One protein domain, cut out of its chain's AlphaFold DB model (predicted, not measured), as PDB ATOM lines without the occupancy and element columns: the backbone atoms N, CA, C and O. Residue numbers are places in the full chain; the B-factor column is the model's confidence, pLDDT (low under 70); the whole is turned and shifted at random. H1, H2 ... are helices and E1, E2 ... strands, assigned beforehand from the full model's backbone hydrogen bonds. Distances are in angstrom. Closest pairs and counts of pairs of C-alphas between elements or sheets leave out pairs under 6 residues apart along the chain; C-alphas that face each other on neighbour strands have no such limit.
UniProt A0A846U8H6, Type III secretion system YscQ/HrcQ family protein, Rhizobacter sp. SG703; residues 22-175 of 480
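What this domain is: This is residues 22 to 175 of the 480 residues of the protein "Type III secretion system YscQ/HrcQ family protein" of Rhizobacter sp. SG703 (UniProt A0A846U8H6). One antiparallel sheet of seven strands, strongly twisted and curled like part of a barrel, is left open between its edge strands E1 and E5, and helix H4 fills that gap. H2 with H3 beside it packs at one end of this open barrel, and H5 with H1 beside it at the other. The printed part has 154 residues, with named elements in the order H1 E1 E2 E3 E4 H2 H3 H4 E5 E6 E7 H5; the class is mixed, helices and strands. The sheet's order is E1 E2 E6 E7 E4 E3 E5. The whole is compact, with a radius of gyration of the C-alphas of 14.8 A and spans of 44 by 33 by 27 A.

Where its parts are: Start at the sheet's edge with E1, residues 37 to 41; across the sheet follow E2, residues 44 to 52, 25.9 A, E6, residues 144 to 152, 25.8 A, and E7, residues 155 to 163, 26.0 A. Next come E4, residues 73 to 79, E3, residues 64 to 70, and E5, residues 128 to 130. Find C-alpha 22 at (-18.647, -53.112, -14.122), where H1 begins, residues 22 to 30. H2 is residues 81 to 92, 16.6 A, H3 102 to 112, 15.2 A, H4 114 to 124, 15.1 A, and H5 165 to 174, ending with C-alpha 174 at (-19.777, -37.386, -13.463).

How they stand to each other: Look for the hairpins E1 and E2, with N 39 and O 46 at 2.8 A, E6 and E7, with N 161 and O 146 at 2.7 A, and E3 and E4, with N 66 and O 77 at 2.8 A. E2 and E6 have N 51 and O 147 at 2.8 A, E7 and E4 have N 76 and O 162 at 2.8 A, and E3 and E5 have N 69 and O 129 at 2.8 A. H4 is on the sheet, over none of its strands; C-alphas of Glu 40 and Ala 116, the closest of E1 and H4, are 5.4 A apart. H2 and H5 are on the same face, in two layers, helices on one face of a sheet, at heights of 7.9 A and 8.5 A over the sheet. H2 and H3 touch, closest at the C-alphas of Ala 91 and Ala 112, 5.1 A. H1 and H5 touch at a steep tilt of 41 degrees, the same way, closest at the C-alphas of Gln 26 and Ala 172, 5.4 A. H1 and H3 only graze the sheet. In H1 to H5 every O i to N i+4 pair is within hydrogen-bond range.

The domain as a whole: The farthest C-alphas, of Ser 22 and Gly 93, are 44.6 A apart. The printed part has no cut. The long links are E2 to E3, 11 residues, and E5 to E6, 13 residues. The mean pLDDT of the printed part is 81.5; look for values under 70 at residues 33 to 36, 55, 123, 135 to 142 and 174 to 175.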
ATOM      1  N   SER A  22     -18.955 -54.525 -14.385       71.00
ATOM      2  CA  SER A  22     -18.647 -53.112 -14.122       71.00
ATOM      3  C   SER A  22     -18.976 -52.215 -15.321       71.00
ATOM      4  O   SER A  22     -19.668 -51.209 -15.169       71.00
ATOM      5  N   THR A  23     -18.545 -52.607 -16.522       73.56
ATOM      6  CA  THR A  23     -18.857 -51.919 -17.784       73.56
ATOM      7  C   THR A  23     -20.371 -51.844 -18.023       73.56
ATOM      8  O   THR A  23     -20.877 -50.817 -18.466       73.56
ATOM      9  N   ILE A  24     -21.125 -52.901 -17.699       71.94
ATOM     10  CA  ILE A  24     -22.590 -52.935 -17.861       71.94
ATOM     11  C   ILE A  24     -23.287 -52.033 -16.839       71.94
ATOM     12  O   ILE A  24     -24.180 -51.277 -17.211       71.94
ATOM     13  N   GLU A  25     -22.855 -52.041 -15.578       76.75
ATOM     14  CA  GLU A  25     -23.374 -51.139 -14.540       76.75
ATOM     15  C   GLU A  25     -23.150 -49.658 -14.918       76.75
ATOM     16  O   GLU A  25     -24.040 -48.826 -14.733       76.75
ATOM     17  N   GLN A  26     -22.016 -49.333 -15.550       79.44
ATOM     18  CA  GLN A  26     -21.729 -47.997 -16.088       79.44
ATOM     19  C   GLN A  26     -22.581 -47.658 -17.323       79.44
ATOM     20  O   GLN A  26     -23.173 -46.578 -17.372       79.44
ATOM     21  N   ARG A  27     -22.717 -48.572 -18.297       75.50
ATOM     22  CA  ARG A  27     -23.584 -48.375 -19.477       75.50
ATOM     23  C   ARG A  27     -25.051 -48.193 -19.083       75.50
ATOM     24  O   ARG A  27     -25.688 -47.268 -19.573       75.50
ATOM     25  N   ASN A  28     -25.556 -48.979 -18.135       73.88
ATOM     26  CA  ASN A  28     -26.920 -48.843 -17.612       73.88
ATOM     27  C   ASN A  28     -27.114 -47.581 -16.757       73.88
ATOM     28  O   ASN A  28     -28.246 -47.124 -16.611       73.88
ATOM     29  N   ARG A  29     -26.042 -46.990 -16.205       75.00
ATOM     30  CA  ARG A  29     -26.082 -45.649 -15.598       75.00
ATOM     31  C   ARG A  29     -26.091 -44.542 -16.660       75.00
ATOM     32  O   ARG A  29     -26.755 -43.531 -16.443       75.00
ATOM     33  N   MET A  30     -25.415 -44.717 -17.798       76.31
ATOM     34  CA  MET A  30     -25.507 -43.782 -18.929       76.31
ATOM     35  C   MET A  30     -26.883 -43.831 -19.606       76.31
ATOM     36  O   MET A  30     -27.471 -42.781 -19.829       76.31
ATOM     37  N   ALA A  31     -27.440 -45.024 -19.836       73.06
ATOM     38  CA  ALA A  31     -28.732 -45.256 -20.496       73.06
ATOM     39  C   ALA A  31     -29.982 -44.938 -19.641       73.06
ATOM     40  O   ALA A  31     -31.054 -45.500 -19.875       73.06
ATOM     41  N   ARG A  32     -29.855 -44.090 -18.611       71.75
ATOM     42  CA  ARG A  32     -31.015 -43.638 -17.830       71.75
ATOM     43  C   ARG A  32     -31.700 -42.453 -18.509       71.75
ATOM     44  O   ARG A  32     -31.006 -41.600 -19.058       71.75
ATOM     45  N   ARG A  33     -33.031 -42.357 -18.413       58.41
ATOM     46  CA  ARG A  33     -33.774 -41.124 -18.739       58.41
ATOM     47  C   ARG A  33     -33.257 -39.975 -17.869       58.41
ATOM     48  O   ARG A  33     -33.119 -40.128 -16.658       58.41
ATOM     49  N   ARG A  34     -32.906 -38.857 -18.507       67.50
ATOM     50  CA  ARG A  34     -32.168 -37.719 -17.937       67.50
ATOM     51  C   ARG A  34     -32.559 -36.441 -18.669       67.50
ATOM     52  O   ARG A  34     -32.784 -36.494 -19.877       67.50
ATOM     53  N   ALA A  35     -32.544 -35.310 -17.970       62.28
ATOM     54  CA  ALA A  35     -32.502 -34.006 -18.625       62.28
ATOM     55  C   ALA A  35     -31.207 -33.868 -19.463       62.28
ATOM     56  O   ALA A  35     -30.166 -34.405 -19.053       62.28
ATOM     57  N   PRO A  36     -31.237 -33.171 -20.614       69.88
ATOM     58  CA  PRO A  36     -30.026 -32.761 -21.319       69.88
ATOM     59  C   PRO A  36     -29.119 -31.893 -20.434       69.88
ATOM     60  O   PRO A  36     -29.596 -31.161 -19.568       69.88
ATOM     61  N   LEU A  37     -27.808 -31.943 -20.667       74.50
ATOM     62  CA  LEU A  37     -26.871 -31.042 -19.997       74.50
ATOM     63  C   LEU A  37     -26.952 -29.650 -20.634       74.50
ATOM     64  O   LEU A  37     -26.692 -29.525 -21.827       74.50
ATOM     65  N   GLN A  38     -27.248 -28.624 -19.835       79.44
ATOM     66  CA  GLN A  38     -27.111 -27.226 -20.254       79.44
ATOM     67  C   GLN A  38     -25.628 -26.857 -20.369       79.44
ATOM     68  O   GLN A  38     -24.857 -27.088 -19.429       79.44
ATOM     69  N   LEU A  39     -25.224 -26.292 -21.507       77.88
ATOM     70  CA  LEU A  39     -23.854 -25.864 -21.774       77.88
ATOM     71  C   LEU A  39     -23.773 -24.621 -22.664       77.88
ATOM     72  O   LEU A  39     -24.678 -24.336 -23.441       77.88
ATOM     73  N   GLU A  40     -22.647 -23.918 -22.582       81.19
ATOM     74  CA  GLU A  40     -22.334 -22.743 -23.387       81.19
ATOM     75  C   GLU A  40     -21.307 -23.078 -24.480       81.19
ATOM     76  O   GLU A  40     -20.197 -23.535 -24.190       81.19
ATOM     77  N   LEU A  41     -21.641 -22.802 -25.743       78.25
ATOM     78  CA  LEU A  41     -20.703 -22.861 -26.866       78.25
ATOM     79  C   LEU A  41     -20.682 -21.526 -27.605       78.25
ATOM     80  O   LEU A  41     -21.694 -21.078 -28.140       78.25
ATOM     81  N   ALA A  42     -19.497 -20.905 -27.627       72.50
ATOM     82  CA  ALA A  42     -19.247 -19.610 -28.256       72.50
ATOM     83  C   ALA A  42     -20.323 -18.555 -27.913       72.50
ATOM     84  O   ALA A  42     -20.932 -17.961 -28.801       72.50
ATOM     85  N   GLY A  43     -20.568 -18.364 -26.609       73.62
ATOM     86  CA  GLY A  43     -21.488 -17.365 -26.053       73.62
ATOM     87  C   GLY A  43     -22.978 -17.726 -26.083       73.62
ATOM     88  O   GLY A  43     -23.783 -16.963 -25.558       73.62
ATOM     89  N   ARG A  44     -23.364 -18.869 -26.668       80.94
ATOM     90  CA  ARG A  44     -24.765 -19.313 -26.794       80.94
ATOM     91  C   ARG A  44     -25.034 -20.484 -25.853       80.94
ATOM     92  O   ARG A  44     -24.197 -21.382 -25.749       80.94
ATOM     93  N   GLN A  45     -26.186 -20.484 -25.186       84.81
ATOM     94  CA  GLN A  45     -26.625 -21.604 -24.345       84.81
ATOM     95  C   GLN A  45     -27.275 -22.698 -25.201       84.81
ATOM     96  O   GLN A  45     -27.919 -22.413 -26.209       84.81
ATOM     97  N   GLY A  46     -27.133 -23.953 -24.791       83.94
ATOM     98  CA  GLY A  46     -27.724 -25.086 -25.490       83.94
ATOM     99  C   GLY A  46     -27.723 -26.378 -24.686       83.94
ATOM    100  O   GLY A  46     -27.078 -26.495 -23.645       83.94
ATOM    101  N   THR A  47     -28.451 -27.366 -25.192       85.31
ATOM    102  CA  THR A  47     -28.699 -28.649 -24.533       85.31
ATOM    103  C   THR A  47     -27.913 -29.780 -25.194       85.31
ATOM    104  O   THR A  47     -27.915 -29.928 -26.414       85.31
ATOM    105  N   LEU A  48     -27.259 -30.624 -24.390       83.56
ATOM    106  CA  LEU A  48     -26.539 -31.819 -24.846       83.56
ATOM    107  C   LEU A  48     -27.178 -33.096 -24.294       83.56
ATOM    108  O   LEU A  48     -27.100 -33.392 -23.097       83.56
ATOM    109  N   ALA A  49     -27.767 -33.890 -25.184       82.50
ATOM    110  CA  ALA A  49     -28.250 -35.233 -24.897       82.50
ATOM    111  C   ALA A  49     -27.194 -36.287 -25.279       82.50
ATOM    112  O   ALA A  49     -26.581 -36.211 -26.344       82.50
ATOM    113  N   LEU A  50     -27.017 -37.304 -24.427       83.06
ATOM    114  CA  LEU A  50     -26.147 -38.463 -24.670       83.06
ATOM    115  C   LEU A  50     -26.976 -39.755 -24.673       83.06
ATOM    116  O   LEU A  50     -27.764 -39.981 -23.753       83.06
ATOM    117  N   ARG A  51     -26.771 -40.628 -25.666       82.94
ATOM    118  CA  ARG A  51     -27.466 -41.919 -25.820       82.94
ATOM    119  C   ARG A  51     -26.443 -43.034 -26.102       82.94
ATOM    120  O   ARG A  51     -25.728 -42.947 -27.095       82.94
ATOM    121  N   PRO A  52     -26.297 -44.078 -25.263       84.19
ATOM    122  CA  PRO A  52     -25.311 -45.133 -25.519       84.19
ATOM    123  C   PRO A  52     -25.581 -45.899 -26.822       84.19
ATOM    124  O   PRO A  52     -26.652 -46.482 -26.977       84.19
ATOM    125  N   CYS A  53     -24.588 -45.963 -27.717       83.50
ATOM    126  CA  CYS A  53     -24.664 -46.745 -28.955       83.50
ATOM    127  C   CYS A  53     -24.913 -48.227 -28.657       83.50
ATOM    128  O   CYS A  53     -24.461 -48.734 -27.626       83.50
ATOM    129  N   GLU A  54     -25.520 -48.958 -29.590       72.94
ATOM    130  CA  GLU A  54     -25.678 -50.410 -29.467       72.94
ATOM    131  C   GLU A  54     -24.331 -51.134 -29.227       72.94
ATOM    132  O   GLU A  54     -23.309 -50.761 -29.817       72.94
ATOM    133  N   PRO A  55     -24.282 -52.183 -28.380       68.94
ATOM    134  CA  PRO A  55     -23.075 -52.984 -28.187       68.94
ATOM    135  C   PRO A  55     -22.556 -53.570 -29.508       68.94
ATOM    136  O   PRO A  55     -23.289 -54.228 -30.238       68.94
ATOM    137  N   GLY A  56     -21.273 -53.354 -29.811       70.00
ATOM    138  CA  GLY A  56     -20.648 -53.867 -31.037       70.00
ATOM    139  C   GLY A  56     -20.933 -53.065 -32.314       70.00
ATOM    140  O   GLY A  56     -20.382 -53.417 -33.357       70.00
ATOM    141  N   ARG A  57     -21.717 -51.978 -32.245       79.38
ATOM    142  CA  ARG A  57     -21.831 -50.981 -33.324       79.38
ATOM    143  C   ARG A  57     -20.436 -50.444 -33.685       79.38
ATOM    144  O   ARG A  57     -19.598 -50.264 -32.804       79.38
ATOM    145  N   ALA A  58     -20.184 -50.195 -34.969       80.00
ATOM    146  CA  ALA A  58     -18.954 -49.548 -35.433       80.00
ATOM    147  C   ALA A  58     -19.099 -48.008 -35.423       80.00
ATOM    148  O   ALA A  58     -20.225 -47.516 -35.545       80.00
ATOM    149  N   PRO A  59     -18.000 -47.237 -35.308       83.75
ATOM    150  CA  PRO A  59     -18.033 -45.785 -35.499       83.75
ATOM    151  C   PRO A  59     -18.517 -45.411 -36.909       83.75
ATOM    152  O   PRO A  59     -18.138 -46.069 -37.875       83.75
ATOM    153  N   ARG A  60     -19.313 -44.341 -37.046       84.88
ATOM    154  CA  ARG A  60     -19.762 -43.815 -38.356       84.88
ATOM    155  C   ARG A  60     -18.586 -43.364 -39.224       84.88
ATOM    156  O   ARG A  60     -17.701 -42.656 -38.740       84.88
ATOM    157  N   ASP A  61     -18.622 -43.670 -40.514       83.19
ATOM    158  CA  ASP A  61     -17.745 -43.025 -41.495       83.19
ATOM    159  C   ASP A  61     -18.123 -41.542 -41.701       83.19
ATOM    160  O   ASP A  61     -19.187 -41.086 -41.282       83.19
ATOM    161  N   GLY A  62     -17.231 -40.761 -42.316       83.62
ATOM    162  CA  GLY A  62     -17.494 -39.361 -42.690       83.62
ATOM    163  C   GLY A  62     -17.480 -38.325 -41.553       83.62
ATOM    164  O   GLY A  62     -17.620 -37.135 -41.832       83.62
ATOM    165  N   LEU A  63     -17.285 -38.731 -40.293       87.62
ATOM    166  CA  LEU A  63     -17.120 -37.813 -39.157       87.62
ATOM    167  C   LEU A  63     -15.640 -37.480 -38.904       87.62
ATOM    168  O   LEU A  63     -14.804 -38.387 -38.851       87.62
ATOM    169  N   VAL A  64     -15.345 -36.196 -38.667       88.56
ATOM    170  CA  VAL A  64     -14.039 -35.721 -38.172       88.56
ATOM    171  C   VAL A  64     -13.813 -36.277 -36.771       88.56
ATOM    172  O   VAL A  64     -14.744 -36.295 -35.970       88.56
ATOM    173  N   ASP A  65     -12.593 -36.718 -36.471       88.12
ATOM    174  CA  ASP A  65     -12.221 -37.310 -35.186       88.12
ATOM    175  C   ASP A  65     -11.414 -36.318 -34.335       88.12
ATOM    176  O   ASP A  65     -10.312 -35.926 -34.712       88.12
ATOM    177  N   LEU A  66     -11.962 -35.900 -33.192       89.69
ATOM    178  CA  LEU A  66     -11.301 -35.032 -32.216       89.69
ATOM    179  C   LEU A  66     -10.887 -35.870 -30.992       89.69
ATOM    180  O   LEU A  66     -11.703 -36.079 -30.084       89.69
ATOM    181  N   PRO A  67      -9.649 -36.397 -30.936       89.00
ATOM    182  CA  PRO A  67      -9.139 -37.041 -29.732       89.00
ATOM    183  C   PRO A  67      -8.974 -36.012 -28.607       89.00
ATOM    184  O   PRO A  67      -8.268 -35.015 -28.752       89.00
ATOM    185  N   VAL A  68      -9.611 -36.274 -27.468       88.19
ATOM    186  CA  VAL A  68      -9.571 -35.459 -26.250       88.19
ATOM    187  C   VAL A  68      -9.133 -36.350 -25.087       88.19
ATOM    188  O   VAL A  68      -9.697 -37.416 -24.851       88.19
ATOM    189  N   GLU A  69      -8.132 -35.930 -24.325       88.75
ATOM    190  CA  GLU A  69      -7.770 -36.576 -23.065       88.75
ATOM    191  C   GLU A  69      -8.658 -36.041 -21.946       88.75
ATOM    192  O   GLU A  69      -8.707 -34.832 -21.708       88.75
ATOM    193  N   TRP A  70      -9.336 -36.939 -21.228       84.50
ATOM    194  CA  TRP A  70     -10.104 -36.579 -20.040       84.50
ATOM    195  C   TRP A  70      -9.441 -37.127 -18.777       84.50
ATOM    196  O   TRP A  70      -9.592 -38.300 -18.401       84.50
ATOM    197  N   GLY A  71      -8.633 -36.268 -18.148       83.69
ATOM    198  CA  GLY A  71      -7.693 -36.624 -17.087       83.69
ATOM    199  C   GLY A  71      -6.586 -37.564 -17.577       83.69
ATOM    200  O   GLY A  71      -5.459 -37.133 -17.784       83.69
ATOM    201  N   ILE A  72      -6.919 -38.851 -17.731       80.31
ATOM    202  CA  ILE A  72      -6.051 -39.905 -18.291       80.31
ATOM    203  C   ILE A  72      -6.794 -40.891 -19.212       80.31
ATOM    204  O   ILE A  72      -6.182 -41.844 -19.685       80.31
ATOM    205  N   ALA A  73      -8.105 -40.726 -19.431       83.19
ATOM    206  CA  ALA A  73      -8.854 -41.613 -20.321       83.19
ATOM    207  C   ALA A  73      -8.954 -41.023 -21.736       83.19
ATOM    208  O   ALA A  73      -9.181 -39.815 -21.864       83.19
ATOM    209  N   PRO A  74      -8.849 -41.855 -22.786       85.62
ATOM    210  CA  PRO A  74      -9.081 -41.426 -24.154       85.62
ATOM    211  C   PRO A  74     -10.578 -41.204 -24.397       85.62
ATOM    212  O   PRO A  74     -11.407 -42.110 -24.250       85.62
ATOM    213  N   LEU A  75     -10.912 -39.993 -24.820       88.44
ATOM    214  CA  LEU A  75     -12.193 -39.612 -25.393       88.44
ATOM    215  C   LEU A  75     -11.963 -39.311 -26.880       88.44
ATOM    216  O   LEU A  75     -10.928 -38.767 -27.257       88.44
ATOM    217  N   ARG A  76     -12.914 -39.652 -27.744       88.75
ATOM    218  CA  ARG A  76     -12.911 -39.239 -29.149       88.75
ATOM    219  C   ARG A  76     -14.262 -38.643 -29.486       88.75
ATOM    220  O   ARG A  76     -15.247 -39.375 -29.548       88.75
ATOM    221  N   VAL A  77     -14.306 -37.323 -29.637       90.06
ATOM    222  CA  VAL A  77     -15.513 -36.584 -30.017       90.06
ATOM    223  C   VAL A  77     -15.540 -36.510 -31.537       90.06
ATOM    224  O   VAL A  77     -14.599 -36.025 -32.156       90.06
ATOM    225  N   ARG A  78     -16.592 -37.042 -32.152       91.38
ATOM    226  CA  ARG A  78     -16.704 -37.208 -33.601       91.38
ATOM    227  C   ARG A  78     -17.914 -36.459 -34.117       91.38
ATOM    228  O   ARG A  78     -19.006 -36.690 -33.611       91.38
ATOM    229  N   LEU A  79     -17.737 -35.597 -35.112       91.75
ATOM    230  CA  LEU A  79     -18.791 -34.722 -35.639       91.75
ATOM    231  C   LEU A  79     -18.726 -34.560 -37.159       91.75
ATOM    232  O   LEU A  79     -17.699 -34.833 -37.786       91.75
ATOM    233  N   ARG A  80     -19.832 -34.108 -37.756       91.31
ATOM    234  CA  ARG A  80     -19.897 -33.773 -39.186       91.31
ATOM    235  C   ARG A  80     -18.890 -32.641 -39.493       91.31
ATOM    236  O   ARG A  80     -18.830 -31.691 -38.714       91.31
ATOM    237  N   PRO A  81     -18.139 -32.676 -40.614       89.06
ATOM    238  CA  PRO A  81     -17.163 -31.632 -40.947       89.06
ATOM    239  C   PRO A  81     -17.752 -30.216 -40.982       89.06
ATOM    240  O   PRO A  81     -17.114 -29.294 -40.482       89.06
ATOM    241  N   ARG A  82     -18.986 -30.068 -41.496       89.12
ATOM    242  CA  ARG A  82     -19.737 -28.797 -41.480       89.12
ATOM    243  C   ARG A  82     -19.878 -28.264 -40.059       89.12
ATOM    244  O   ARG A  82     -19.311 -27.228 -39.765       89.12
ATOM    245  N   SER A  83     -20.448 -29.057 -39.152       89.25
ATOM    246  CA  SER A  83     -20.664 -28.690 -37.747       89.25
ATOM    247  C   SER A  83     -19.391 -28.303 -36.980       89.25
ATOM    248  O   SER A  83     -19.481 -27.601 -35.979       89.25
ATOM    249  N   LEU A  84     -18.205 -28.739 -37.429       88.50
ATOM    250  CA  LEU A  84     -16.923 -28.262 -36.899       88.50
ATOM    251  C   LEU A  84     -16.513 -26.901 -37.489       88.50
ATOM    252  O   LEU A  84     -15.993 -26.059 -36.761       88.50
ATOM    253  N   GLY A  85     -16.737 -26.690 -38.787       89.06
ATOM    254  CA  GLY A  85     -16.560 -25.396 -39.448       89.06
ATOM    255  C   GLY A  85     -17.513 -24.339 -38.889       89.06
ATOM    256  O   GLY A  85     -17.048 -23.292 -38.453       89.06
ATOM    257  N   ASP A  86     -18.806 -24.662 -38.794       87.94
ATOM    258  CA  ASP A  86     -19.870 -23.810 -38.249       87.94
ATOM    259  C   ASP A  86     -19.512 -23.315 -36.833       87.94
ATOM    260  O   ASP A  86     -19.587 -22.122 -36.542       87.94
ATOM    261  N   LEU A  87     -19.033 -24.222 -35.968       86.31
ATOM    262  CA  LEU A  87     -18.591 -23.907 -34.607       86.31
ATOM    263  C   LEU A  87     -17.423 -22.906 -34.587       86.31
ATOM    264  O   LEU A  87     -17.407 -21.980 -33.777       86.31
ATOM    265  N   VAL A  88     -16.431 -23.092 -35.461       88.88
ATOM    266  CA  VAL A  88     -15.237 -22.237 -35.522       88.88
ATOM    267  C   VAL A  88     -15.559 -20.879 -36.150       88.88
ATOM    268  O   VAL A  88     -15.127 -19.855 -35.619       88.88
ATOM    269  N   GLN A  89     -16.381 -20.850 -37.201       89.12
ATOM    270  CA  GLN A  89     -16.891 -19.623 -37.812       89.12
ATOM    271  C   GLN A  89     -17.720 -18.810 -36.807       89.12
ATOM    272  O   GLN A  89     -17.538 -17.597 -36.715       89.12
ATOM    273  N   GLN A  90     -18.568 -19.456 -36.000       84.38
ATOM    274  CA  GLN A  90     -19.327 -18.787 -34.938       84.38
ATOM    275  C   GLN A  90     -18.419 -18.259 -33.814       84.38
ATOM    276  O   GLN A  90     -18.635 -17.157 -33.317       84.38
ATOM    277  N   ALA A  91     -17.401 -19.024 -33.404       84.94
ATOM    278  CA  ALA A  91     -16.537 -18.666 -32.278       84.94
ATOM    279  C   ALA A  91     -15.465 -17.614 -32.602       84.94
ATOM    280  O   ALA A  91     -15.088 -16.836 -31.728       84.94
ATOM    281  N   LEU A  92     -14.929 -17.627 -33.828       88.12
ATOM    282  CA  LEU A  92     -13.766 -16.827 -34.233       88.12
ATOM    283  C   LEU A  92     -14.057 -15.854 -35.386       88.12
ATOM    284  O   LEU A  92     -13.176 -15.080 -35.756       88.12
ATOM    285  N   GLY A  93     -15.255 -15.899 -35.980       88.06
ATOM    286  CA  GLY A  93     -15.622 -15.087 -37.146       88.06
ATOM    287  C   GLY A  93     -14.884 -15.465 -38.437       88.06
ATOM    288  O   GLY A  93     -14.844 -14.656 -39.363       88.06
ATOM    289  N   THR A  94     -14.262 -16.648 -38.492       90.62
ATOM    290  CA  THR A  94     -13.447 -17.114 -39.623       90.62
ATOM    291  C   THR A  94     -13.581 -18.624 -39.827       90.62
ATOM    292  O   THR A  94     -13.532 -19.387 -38.861       90.62
ATOM    293  N   ASP A  95     -13.670 -19.059 -41.087       90.38
ATOM    294  CA  ASP A  95     -13.784 -20.474 -41.449       90.38
ATOM    295  C   ASP A  95     -12.569 -21.286 -40.977       90.38
ATOM    296  O   ASP A  95     -11.439 -20.785 -40.951       90.38
ATOM    297  N   LEU A  96     -12.781 -22.566 -40.651       87.62
ATOM    298  CA  LEU A  96     -11.705 -23.511 -40.338       87.62
ATOM    299  C   LEU A  96     -11.077 -24.043 -41.643       87.62
ATOM    300  O   LEU A  96     -11.714 -24.857 -42.311       87.62
ATOM    301  N   PRO A  97      -9.838 -23.666 -42.020       85.69
ATOM    302  CA  PRO A  97      -9.310 -24.029 -43.333       85.69
ATOM    303  C   PRO A  97      -8.961 -25.521 -43.416       85.69
ATOM    304  O   PRO A  97      -8.369 -26.087 -42.489       85.69
ATOM    305  N   ASP A  98      -9.267 -26.151 -44.553       79.19
ATOM    306  CA  ASP A  98      -8.963 -27.568 -44.797       79.19
ATOM    307  C   ASP A  98      -7.454 -27.856 -44.771       79.19
ATOM    308  O   ASP A  98      -7.018 -28.822 -44.151       79.19
ATOM    309  N   GLU A  99      -6.641 -26.976 -45.367       84.06
ATOM    310  CA  GLU A  99      -5.172 -27.091 -45.398       84.06
ATOM    311  C   GLU A  99      -4.473 -26.402 -44.200       84.06
ATOM    312  O   GLU A  99      -3.263 -26.158 -44.228       84.06
ATOM    313  N   ALA A 100      -5.205 -26.053 -43.132       83.12
ATOM    314  CA  ALA A 100      -4.622 -25.382 -41.967       83.12
ATOM    315  C   ALA A 100      -3.588 -26.274 -41.246       83.12
ATOM    316  O   ALA A 100      -3.927 -27.391 -40.851       83.12
ATOM    317  N   PRO A 101      -2.359 -25.789 -40.963       87.56
ATOM    318  CA  PRO A 101      -1.360 -26.554 -40.217       87.56
ATOM    319  C   PRO A 101      -1.913 -27.084 -38.889       87.56
ATOM    320  O   PRO A 101      -2.575 -26.342 -38.165       87.56
ATOM    321  N   ALA A 102      -1.598 -28.333 -38.530       83.69
ATOM    322  CA  ALA A 102      -2.246 -29.038 -37.416       83.69
ATOM    323  C   ALA A 102      -2.299 -28.260 -36.088       83.69
ATOM    324  O   ALA A 102      -3.339 -28.240 -35.437       83.69
ATOM    325  N   LEU A 103      -1.227 -27.546 -35.719       86.31
ATOM    326  CA  LEU A 103      -1.207 -26.700 -34.516       86.31
ATOM    327  C   LEU A 103      -2.168 -25.501 -34.600       86.31
ATOM    328  O   LEU A 103      -2.767 -25.141 -33.592       86.31
ATOM    329  N   LEU A 104      -2.339 -24.899 -35.783       87.62
ATOM    330  CA  LEU A 104      -3.291 -23.808 -36.008       87.62
ATOM    331  C   LEU A 104      -4.729 -24.336 -36.020       87.62
ATOM    332  O   LEU A 104      -5.566 -23.806 -35.296       87.62
ATOM    333  N   ARG A 105      -5.003 -25.418 -36.766       89.56
ATOM    334  CA  ARG A 105      -6.329 -26.061 -36.794       89.56
ATOM    335  C   ARG A 105      -6.758 -26.483 -35.386       89.56
ATOM    336  O   ARG A 105      -7.884 -26.209 -34.983       89.56
ATOM    337  N   ARG A 106      -5.840 -27.079 -34.612       90.38
ATOM    338  CA  ARG A 106      -6.063 -27.408 -33.200       90.38
ATOM    339  C   ARG A 106      -6.345 -26.161 -32.369       90.38
ATOM    340  O   ARG A 106      -7.351 -26.158 -31.679       90.38
ATOM    341  N   ALA A 107      -5.527 -25.112 -32.452       88.50
ATOM    342  CA  ALA A 107      -5.748 -23.887 -31.679       88.50
ATOM    343  C   ALA A 107      -7.106 -23.223 -31.984       88.50
ATOM    344  O   ALA A 107      -7.762 -22.743 -31.063       88.50
ATOM    345  N   MET A 108      -7.560 -23.243 -33.243       90.62
ATOM    346  CA  MET A 108      -8.878 -22.723 -33.633       90.62
ATOM    347  C   MET A 108     -10.026 -23.549 -33.030       90.62
ATOM    348  O   MET A 108     -10.967 -22.982 -32.479       90.62
ATOM    349  N   VAL A 109      -9.933 -24.882 -33.069       89.81
ATOM    350  CA  VAL A 109     -10.947 -25.783 -32.489       89.81
ATOM    351  C   VAL A 109     -10.920 -25.774 -30.951       89.81
ATOM    352  O   VAL A 109     -11.973 -25.789 -30.322       89.81
ATOM    353  N   GLU A 110      -9.739 -25.691 -30.334       90.62
ATOM    354  CA  GLU A 110      -9.552 -25.589 -28.876       90.62
ATOM    355  C   GLU A 110     -10.089 -24.251 -28.336       90.62
ATOM    356  O   GLU A 110     -10.685 -24.222 -27.262       90.62
ATOM    357  N   ALA A 111      -9.970 -23.161 -29.106       86.94
ATOM    358  CA  ALA A 111     -10.622 -21.889 -28.799       86.94
ATOM    359  C   ALA A 111     -12.152 -21.966 -28.949       86.94
ATOM    360  O   ALA A 111     -12.871 -21.554 -28.039       86.94
ATOM    361  N   ALA A 112     -12.661 -22.544 -30.045       87.00
ATOM    362  CA  ALA A 112     -14.100 -22.654 -30.300       87.00
ATOM    363  C   ALA A 112     -14.843 -23.540 -29.278       87.00
ATOM    364  O   ALA A 112     -15.972 -23.240 -28.893       87.00
ATOM    365  N   LEU A 113     -14.193 -24.599 -28.787       85.38
ATOM    366  CA  LEU A 113     -14.715 -25.473 -27.728       85.38
ATOM    367  C   LEU A 113     -14.445 -24.952 -26.301       85.38
ATOM    368  O   LEU A 113     -14.950 -25.534 -25.340       85.38
ATOM    369  N   GLY A 114     -13.660 -23.881 -26.135       84.12
ATOM    370  CA  GLY A 114     -13.068 -23.478 -24.853       84.12
ATOM    371  C   GLY A 114     -14.069 -23.213 -23.720       84.12
ATOM    372  O   GLY A 114     -13.821 -23.619 -22.581       84.12
ATOM    373  N   ALA A 115     -15.212 -22.588 -24.025       80.31
ATOM    374  CA  ALA A 115     -16.288 -22.338 -23.060       80.31
ATOM    375  C   ALA A 115     -16.883 -23.655 -22.523       80.31
ATOM    376  O   ALA A 115     -16.786 -23.933 -21.324       80.31
ATOM    377  N   ALA A 116     -17.382 -24.519 -23.415       79.44
ATOM    378  CA  ALA A 116     -17.946 -25.816 -23.050       79.44
ATOM    379  C   ALA A 116     -16.924 -26.737 -22.384       79.44
ATOM    380  O   ALA A 116     -17.261 -27.406 -21.412       79.44
ATOM    381  N   MET A 117     -15.666 -26.756 -22.847       84.69
ATOM    382  CA  MET A 117     -14.605 -27.516 -22.181       84.69
ATOM    383  C   MET A 117     -14.425 -27.024 -20.744       84.69
ATOM    384  O   MET A 117     -14.487 -27.833 -19.826       84.69
ATOM    385  N   THR A 118     -14.322 -25.713 -20.517       84.50
ATOM    386  CA  THR A 118     -14.184 -25.136 -19.167       84.50
ATOM    387  C   THR A 118     -15.402 -25.434 -18.279       84.50
ATOM    388  O   THR A 118     -15.258 -25.708 -17.086       84.50
ATOM    389  N   GLN A 119     -16.617 -25.408 -18.832       77.44
ATOM    390  CA  GLN A 119     -17.843 -25.729 -18.100       77.44
ATOM    391  C   GLN A 119     -17.936 -27.220 -17.748       77.44
ATOM    392  O   GLN A 119     -18.227 -27.560 -16.600       77.44
ATOM    393  N   LEU A 120     -17.620 -28.106 -18.698       77.44
ATOM    394  CA  LEU A 120     -17.527 -29.548 -18.471       77.44
ATOM    395  C   LEU A 120     -16.456 -29.863 -17.421       77.44
ATOM    396  O   LEU A 120     -16.740 -30.607 -16.485       77.44
ATOM    397  N   GLU A 121     -15.266 -29.261 -17.503       85.44
ATOM    398  CA  GLU A 121     -14.194 -29.405 -16.506       85.44
ATOM    399  C   GLU A 121     -14.670 -29.063 -15.088       85.44
ATOM    400  O   GLU A 121     -14.420 -29.838 -14.160       85.44
ATOM    401  N   ARG A 122     -15.394 -27.946 -14.920       78.56
ATOM    402  CA  ARG A 122     -15.995 -27.542 -13.634       78.56
ATOM    403  C   ARG A 122     -17.038 -28.551 -13.154       78.56
ATOM    404  O   ARG A 122     -16.968 -28.986 -12.008       78.56
ATOM    405  N   ALA A 123     -17.971 -28.942 -14.022       67.00
ATOM    406  CA  ALA A 123     -19.051 -29.874 -13.689       67.00
ATOM    407  C   ALA A 123     -18.545 -31.287 -13.344       67.00
ATOM    408  O   ALA A 123     -19.201 -32.020 -12.607       67.00
ATOM    409  N   CYS A 124     -17.384 -31.680 -13.875       70.25
ATOM    410  CA  CYS A 124     -16.888 -33.051 -13.804       70.25
ATOM    411  C   CYS A 124     -15.582 -33.242 -13.004       70.25
ATOM    412  O   CYS A 124     -15.109 -34.371 -12.840       70.25
ATOM    413  N   GLY A 125     -14.987 -32.151 -12.513       73.56
ATOM    414  CA  GLY A 125     -13.816 -32.156 -11.632       73.56
ATOM    415  C   GLY A 125     -12.504 -32.625 -12.272       73.56
ATOM    416  O   GLY A 125     -11.566 -32.966 -11.546       73.56
ATOM    417  N   ARG A 126     -12.417 -32.698 -13.608       81.81
ATOM    418  CA  ARG A 126     -11.234 -33.196 -14.335       81.81
ATOM    419  C   ARG A 126     -11.012 -32.469 -15.654       81.81
ATOM    420  O   ARG A 126     -11.950 -32.283 -16.419       81.81
ATOM    421  N   ARG A 127      -9.741 -32.148 -15.923       86.62
ATOM    422  CA  ARG A 127      -9.295 -31.416 -17.114       86.62
ATOM    423  C   ARG A 127      -9.586 -32.174 -18.417       86.62
ATOM    424  O   ARG A 127      -9.358 -33.385 -18.481       86.62
ATOM    425  N   LEU A 128     -10.025 -31.443 -19.438       86.06
ATOM    426  CA  LEU A 128     -10.176 -31.869 -20.823       86.06
ATOM    427  C   LEU A 128      -9.051 -31.240 -21.659       86.06
ATOM    428  O   LEU A 128      -8.764 -30.051 -21.553       86.06
ATOM    429  N   HIS A 129      -8.393 -32.034 -22.496       88.44
ATOM    430  CA  HIS A 129      -7.298 -31.571 -23.347       88.44
ATOM    431  C   HIS A 129      -7.497 -32.101 -24.765       88.44
ATOM    432  O   HIS A 129      -7.410 -33.304 -24.991       88.44
ATOM    433  N   LEU A 130      -7.780 -31.212 -25.721       88.88
ATOM    434  CA  LEU A 130      -7.828 -31.575 -27.136       88.88
ATOM    435  C   LEU A 130      -6.421 -31.996 -27.567       88.88
ATOM    436  O   LEU A 130      -5.492 -31.210 -27.445       88.88
ATOM    437  N   VAL A 131      -6.234 -33.222 -28.046       86.75
ATOM    438  CA  VAL A 131      -4.915 -33.723 -28.465       86.75
ATOM    439  C   VAL A 131      -4.607 -33.260 -29.887       86.75
ATOM    440  O   VAL A 131      -3.527 -32.719 -30.136       86.75
ATOM    441  N   ASP A 132      -5.578 -33.422 -30.788       84.06
ATOM    442  CA  ASP A 132      -5.528 -33.083 -32.213       84.06
ATOM    443  C   ASP A 132      -6.936 -32.713 -32.735       84.06
ATOM    444  O   ASP A 132      -7.939 -33.026 -32.097       84.06
ATOM    445  N   ALA A 133      -7.011 -32.050 -33.894       82.38
ATOM    446  CA  ALA A 133      -8.243 -31.574 -34.529       82.38
ATOM    447  C   ALA A 133      -8.551 -32.257 -35.880       82.38
ATOM    448  O   ALA A 133      -8.923 -31.594 -36.858       82.38
ATOM    449  N   GLY A 134      -8.387 -33.582 -35.937       74.00
ATOM    450  CA  GLY A 134      -8.732 -34.407 -37.100       74.00
ATOM    451  C   GLY A 134      -7.645 -34.527 -38.171       74.00
ATOM    452  O   GLY A 134      -7.975 -34.783 -39.325       74.00
ATOM    453  N   HIS A 135      -6.369 -34.346 -37.814       62.94
ATOM    454  CA  HIS A 135      -5.228 -34.632 -38.695       62.94
ATOM    455  C   HIS A 135      -4.684 -36.059 -38.530       62.94
ATOM    456  O   HIS A 135      -4.070 -36.595 -39.453       62.94
ATOM    457  N   SER A 136      -4.872 -36.679 -37.362       61.34
ATOM    458  CA  SER A 136      -4.425 -38.044 -37.088       61.34
ATOM    459  C   SER A 136      -5.431 -39.087 -37.575       61.34
ATOM    460  O   SER A 136      -6.603 -39.061 -37.208       61.34
ATOM    461  N   ALA A 137      -4.947 -40.072 -38.332       55.16
ATOM    462  CA  ALA A 137      -5.694 -41.294 -38.638       55.16
ATOM    463  C   ALA A 137      -5.540 -42.385 -37.552       55.16
ATOM    464  O   ALA A 137      -6.188 -43.430 -37.629       55.16
ATOM    465  N   ASP A 138      -4.665 -42.181 -36.560       51.72
ATOM    466  CA  ASP A 138      -4.274 -43.217 -35.600       51.72
ATOM    467  C   ASP A 138      -5.269 -43.293 -34.426       51.72
ATOM    468  O   ASP A 138      -5.177 -42.571 -33.432       51.72
ATOM    469  N   SER A 139      -6.284 -44.146 -34.586       53.91
ATOM    470  CA  SER A 139      -7.367 -44.341 -33.618       53.91
ATOM    471  C   SER A 139      -6.998 -45.371 -32.537       53.91
ATOM    472  O   SER A 139      -6.908 -46.561 -32.852       53.91
ATOM    473  N   PRO A 140      -6.886 -44.995 -31.244       54.50
ATOM    474  CA  PRO A 140      -6.766 -45.971 -30.162       54.50
ATOM    475  C   PRO A 140      -8.019 -46.858 -30.057       54.50
ATOM    476  O   PRO A 140      -9.115 -46.475 -30.475       54.50
ATOM    477  N   ALA A 141      -7.861 -48.040 -29.451       57.81
ATOM    478  CA  ALA A 141      -8.880 -49.093 -29.347       57.81
ATOM    479  C   ALA A 141     -10.016 -48.785 -28.339       57.81
ATOM    480  O   ALA A 141     -10.233 -49.515 -27.364       57.81
ATOM    481  N   VAL A 142     -10.740 -47.695 -28.600       67.44
ATOM    482  CA  VAL A 142     -12.026 -47.338 -27.987       67.44
ATOM    483  C   VAL A 142     -13.058 -48.450 -28.202       67.44
ATOM    484  O   VAL A 142     -13.059 -49.123 -29.230       67.44
ATOM    485  N   ARG A 143     -13.927 -48.663 -27.210       77.69
ATOM    486  CA  ARG A 143     -14.895 -49.776 -27.166       77.69
ATOM    487  C   ARG A 143     -16.339 -49.332 -26.965       77.69
ATOM    488  O   ARG A 143     -17.249 -50.058 -27.357       77.69
ATOM    489  N   HIS A 144     -16.549 -48.163 -26.364       85.25
ATOM    490  CA  HIS A 144     -17.870 -47.677 -25.980       85.25
ATOM    491  C   HIS A 144     -18.213 -46.435 -26.781       85.25
ATOM    492  O   HIS A 144     -17.672 -45.364 -26.513       85.25
ATOM    493  N   GLY A 145     -19.095 -46.606 -27.762       88.25
ATOM    494  CA  GLY A 145     -19.752 -45.508 -28.456       88.25
ATOM    495  C   GLY A 145     -20.948 -44.993 -27.659       88.25
ATOM    496  O   GLY A 145     -21.689 -45.773 -27.047       88.25
ATOM    497  N   ILE A 146     -21.123 -43.680 -27.686       89.31
ATOM    498  CA  ILE A 146     -22.265 -42.920 -27.188       89.31
ATOM    499  C   ILE A 146     -22.600 -41.909 -28.287       89.31
ATOM    500  O   ILE A 146     -21.769 -41.068 -28.615       89.31
ATOM    501  N   ASP A 147     -23.785 -41.997 -28.874       89.44
ATOM    502  CA  ASP A 147     -24.279 -40.982 -29.796       89.44
ATOM    503  C   ASP A 147     -24.651 -39.726 -28.990       89.44
ATOM    504  O   ASP A 147     -25.131 -39.823 -27.853       89.44
ATOM    505  N   TRP A 148     -24.410 -38.544 -29.553       89.94
ATOM    506  CA  TRP A 148     -24.750 -37.274 -28.916       89.94
ATOM    507  C   TRP A 148     -25.479 -36.334 -29.865       89.94
ATOM    508  O   TRP A 148     -25.258 -36.345 -31.077       89.94
ATOM    509  N   GLN A 149     -26.340 -35.513 -29.274       88.81
ATOM    510  CA  GLN A 149     -27.142 -34.507 -29.951       88.81
ATOM    511  C   GLN A 149     -27.063 -33.213 -29.142       88.81
ATOM    512  O   GLN A 149     -27.274 -33.223 -27.929       88.81
ATOM    513  N   LEU A 150     -26.701 -32.129 -29.818       86.94
ATOM    514  CA  LEU A 150     -26.480 -30.795 -29.280       86.94
ATOM    515  C   LEU A 150     -27.464 -29.839 -29.956       86.94
ATOM    516  O   LEU A 150     -27.466 -29.759 -31.182       86.94
ATOM    517  N   GLN A 151     -28.252 -29.101 -29.183       87.31
ATOM    518  CA  GLN A 151     -29.180 -28.097 -29.701       87.31
ATOM    519  C   GLN A 151     -28.808 -26.714 -29.155       87.31
ATOM    520  O   GLN A 151     -28.743 -26.530 -27.942       87.31
ATOM    521  N   ILE A 152     -28.556 -25.751 -30.045       84.50
ATOM    522  CA  ILE A 152     -28.240 -24.347 -29.726       84.50
ATOM    523  C   ILE A 152     -29.082 -23.475 -30.653       84.50
ATOM    524  O   ILE A 152     -28.984 -23.633 -31.867       84.50
ATOM    525  N   ASP A 153     -29.887 -22.561 -30.106       80.88
ATOM    526  CA  ASP A 153     -30.691 -21.589 -30.868       80.88
ATOM    527  C   ASP A 153     -31.431 -22.209 -32.081       80.88
ATOM    528  O   ASP A 153     -31.359 -21.717 -33.207       80.88
ATOM    529  N   GLY A 154     -32.083 -23.357 -31.869       72.62
ATOM    530  CA  GLY A 154     -32.797 -24.114 -32.907       72.62
ATOM    531  C   GLY A 154     -31.921 -24.993 -33.816       72.62
ATOM    532  O   GLY A 154     -32.426 -25.970 -34.366       72.62
ATOM    533  N   LEU A 155     -30.615 -24.735 -33.933       76.88
ATOM    534  CA  LEU A 155     -29.694 -25.581 -34.697       76.88
ATOM    535  C   LEU A 155     -29.412 -26.890 -33.951       76.88
ATOM    536  O   LEU A 155     -28.929 -26.877 -32.817       76.88
ATOM    537  N   VAL A 156     -29.655 -28.023 -34.616       84.69
ATOM    538  CA  VAL A 156     -29.351 -29.366 -34.102       84.69
ATOM    539  C   VAL A 156     -28.076 -29.904 -34.753       84.69
ATOM    540  O   VAL A 156     -27.992 -30.089 -35.966       84.69
ATOM    541  N   SER A 157     -27.076 -30.183 -33.924       86.50
ATOM    542  CA  SER A 157     -25.801 -30.798 -34.287       86.50
ATOM    543  C   SER A 157     -25.703 -32.190 -33.666       86.50
ATOM    544  O   SER A 157     -26.210 -32.436 -32.573       86.50
ATOM    545  N   GLU A 158     -25.057 -33.126 -34.357       90.50
ATOM    546  CA  GLU A 158     -25.008 -34.528 -33.936       90.50
ATOM    547  C   GLU A 158     -23.653 -35.157 -34.220       90.50
ATOM    548  O   GLU A 158     -22.943 -34.797 -35.169       90.50
ATOM    549  N   GLY A 159     -23.345 -36.184 -33.439       90.44
ATOM    550  CA  GLY A 159     -22.134 -36.951 -33.617       90.44
ATOM    551  C   GLY A 159     -22.047 -38.157 -32.700       90.44
ATOM    552  O   GLY A 159     -23.036 -38.652 -32.160       90.44
ATOM    553  N   GLU A 160     -20.823 -38.641 -32.543       92.31
ATOM    554  CA  GLU A 160     -20.503 -39.778 -31.690       92.31
ATOM    555  C   GLU A 160     -19.405 -39.402 -30.700       92.31
ATOM    556  O   GLU A 160     -18.559 -38.549 -30.958       92.31
ATOM    557  N   LEU A 161     -19.400 -40.063 -29.558       90.25
ATOM    558  CA  LEU A 161     -18.381 -39.970 -28.533       90.25
ATOM    559  C   LEU A 161     -17.910 -41.394 -28.250       90.25
ATOM    560  O   LEU A 161     -18.705 -42.260 -27.890       90.25
ATOM    561  N   TRP A 162     -16.618 -41.649 -28.441       89.69
ATOM    562  CA  TRP A 162     -16.032 -42.976 -28.283       89.69
ATOM    563  C   TRP A 162     -14.973 -42.998 -27.189       89.69
ATOM    564  O   TRP A 162     -14.133 -42.104 -27.103       89.69
ATOM    565  N   THR A 163     -14.992 -44.032 -26.352       88.44
ATOM    566  CA  THR A 163     -14.075 -44.136 -25.210       88.44
ATOM    567  C   THR A 163     -13.760 -45.584 -24.814       88.44
ATOM    568  O   THR A 163     -14.308 -46.536 -25.380       88.44
ATOM    569  N   ASP A 164     -12.833 -45.766 -23.878       86.31
ATOM    570  CA  ASP A 164     -12.537 -47.042 -23.227       86.31
ATOM    571  C   ASP A 164     -13.346 -47.215 -21.924       86.31
ATOM    572  O   ASP A 164     -14.200 -46.398 -21.578       86.31
ATOM    573  N   ASP A 165     -13.114 -48.307 -21.195       83.44
ATOM    574  CA  ASP A 165     -13.815 -48.581 -19.934       83.44
ATOM    575  C   ASP A 165     -13.518 -47.535 -18.835       83.44
ATOM    576  O   ASP A 165     -14.361 -47.297 -17.971       83.44
ATOM    577  N   ALA A 166     -12.359 -46.863 -18.871       83.19
ATOM    578  CA  ALA A 166     -11.994 -45.844 -17.887       83.19
ATOM    579  C   ALA A 166     -12.682 -44.498 -18.167       83.19
ATOM    580  O   ALA A 166     -13.125 -43.824 -17.235       83.19
ATOM    581  N   GLY A 167     -12.812 -44.101 -19.433       83.25
ATOM    582  CA  GLY A 167     -13.585 -42.918 -19.808       83.25
ATOM    583  C   GLY A 167     -15.091 -43.148 -19.686       83.25
ATOM    584  O   GLY A 167     -15.783 -42.278 -19.163       83.25
ATOM    585  N   LEU A 168     -15.595 -44.346 -20.010       84.56
ATOM    586  CA  LEU A 168     -16.979 -44.735 -19.710       84.56
ATOM    587  C   LEU A 168     -17.279 -44.631 -18.205       84.56
ATOM    588  O   LEU A 168     -18.329 -44.109 -17.831       84.56
ATOM    589  N   GLN A 169     -16.359 -45.072 -17.340       82.38
ATOM    590  CA  GLN A 169     -16.509 -44.920 -15.893       82.38
ATOM    591  C   GLN A 169     -16.597 -43.448 -15.475       82.38
ATOM    592  O   GLN A 169     -17.421 -43.115 -14.626       82.38
ATOM    593  N   GLN A 170     -15.780 -42.566 -16.062       80.19
ATOM    594  CA  GLN A 170     -15.832 -41.129 -15.779       80.19
ATOM    595  C   GLN A 170     -17.136 -40.490 -16.268       80.19
ATOM    596  O   GLN A 170     -17.742 -39.728 -15.515       80.19
ATOM    597  N   LEU A 171     -17.606 -40.840 -17.473       80.25
ATOM    598  CA  LEU A 171     -18.896 -40.384 -18.001       80.25
ATOM    599  C   LEU A 171     -20.008 -40.812 -17.046       80.25
ATOM    600  O   LEU A 171     -20.713 -39.967 -16.511       80.25
ATOM    601  N   ALA A 172     -20.099 -42.106 -16.733       78.62
ATOM    602  CA  ALA A 172     -21.118 -42.626 -15.834       78.62
ATOM    603  C   ALA A 172     -21.054 -41.988 -14.435       78.62
ATOM    604  O   ALA A 172     -22.102 -41.737 -13.846       78.62
ATOM    605  N   ALA A 173     -19.858 -41.722 -13.900       75.31
ATOM    606  CA  ALA A 173     -19.676 -41.129 -12.575       75.31
ATOM    607  C   ALA A 173     -20.075 -39.648 -12.512       75.31
ATOM    608  O   ALA A 173     -20.779 -39.266 -11.577       75.31
ATOM    609  N   ASN A 174     -19.644 -38.845 -13.487       68.62
ATOM    610  CA  ASN A 174     -19.777 -37.386 -13.463       68.62
ATOM    611  C   ASN A 174     -21.049 -36.891 -14.165       68.62
ATOM    612  O   ASN A 174     -21.633 -35.904 -13.731       68.62
ATOM    613  N   TRP A 175     -21.547 -37.625 -15.167       68.25
ATOM    614  CA  TRP A 175     -22.906 -37.486 -15.699       68.25
ATOM    615  C   TRP A 175     -23.886 -38.050 -14.652       68.25
ATOM    616  O   TRP A 175     -24.489 -39.117 -14.799       68.25
TER     617      TRP A 175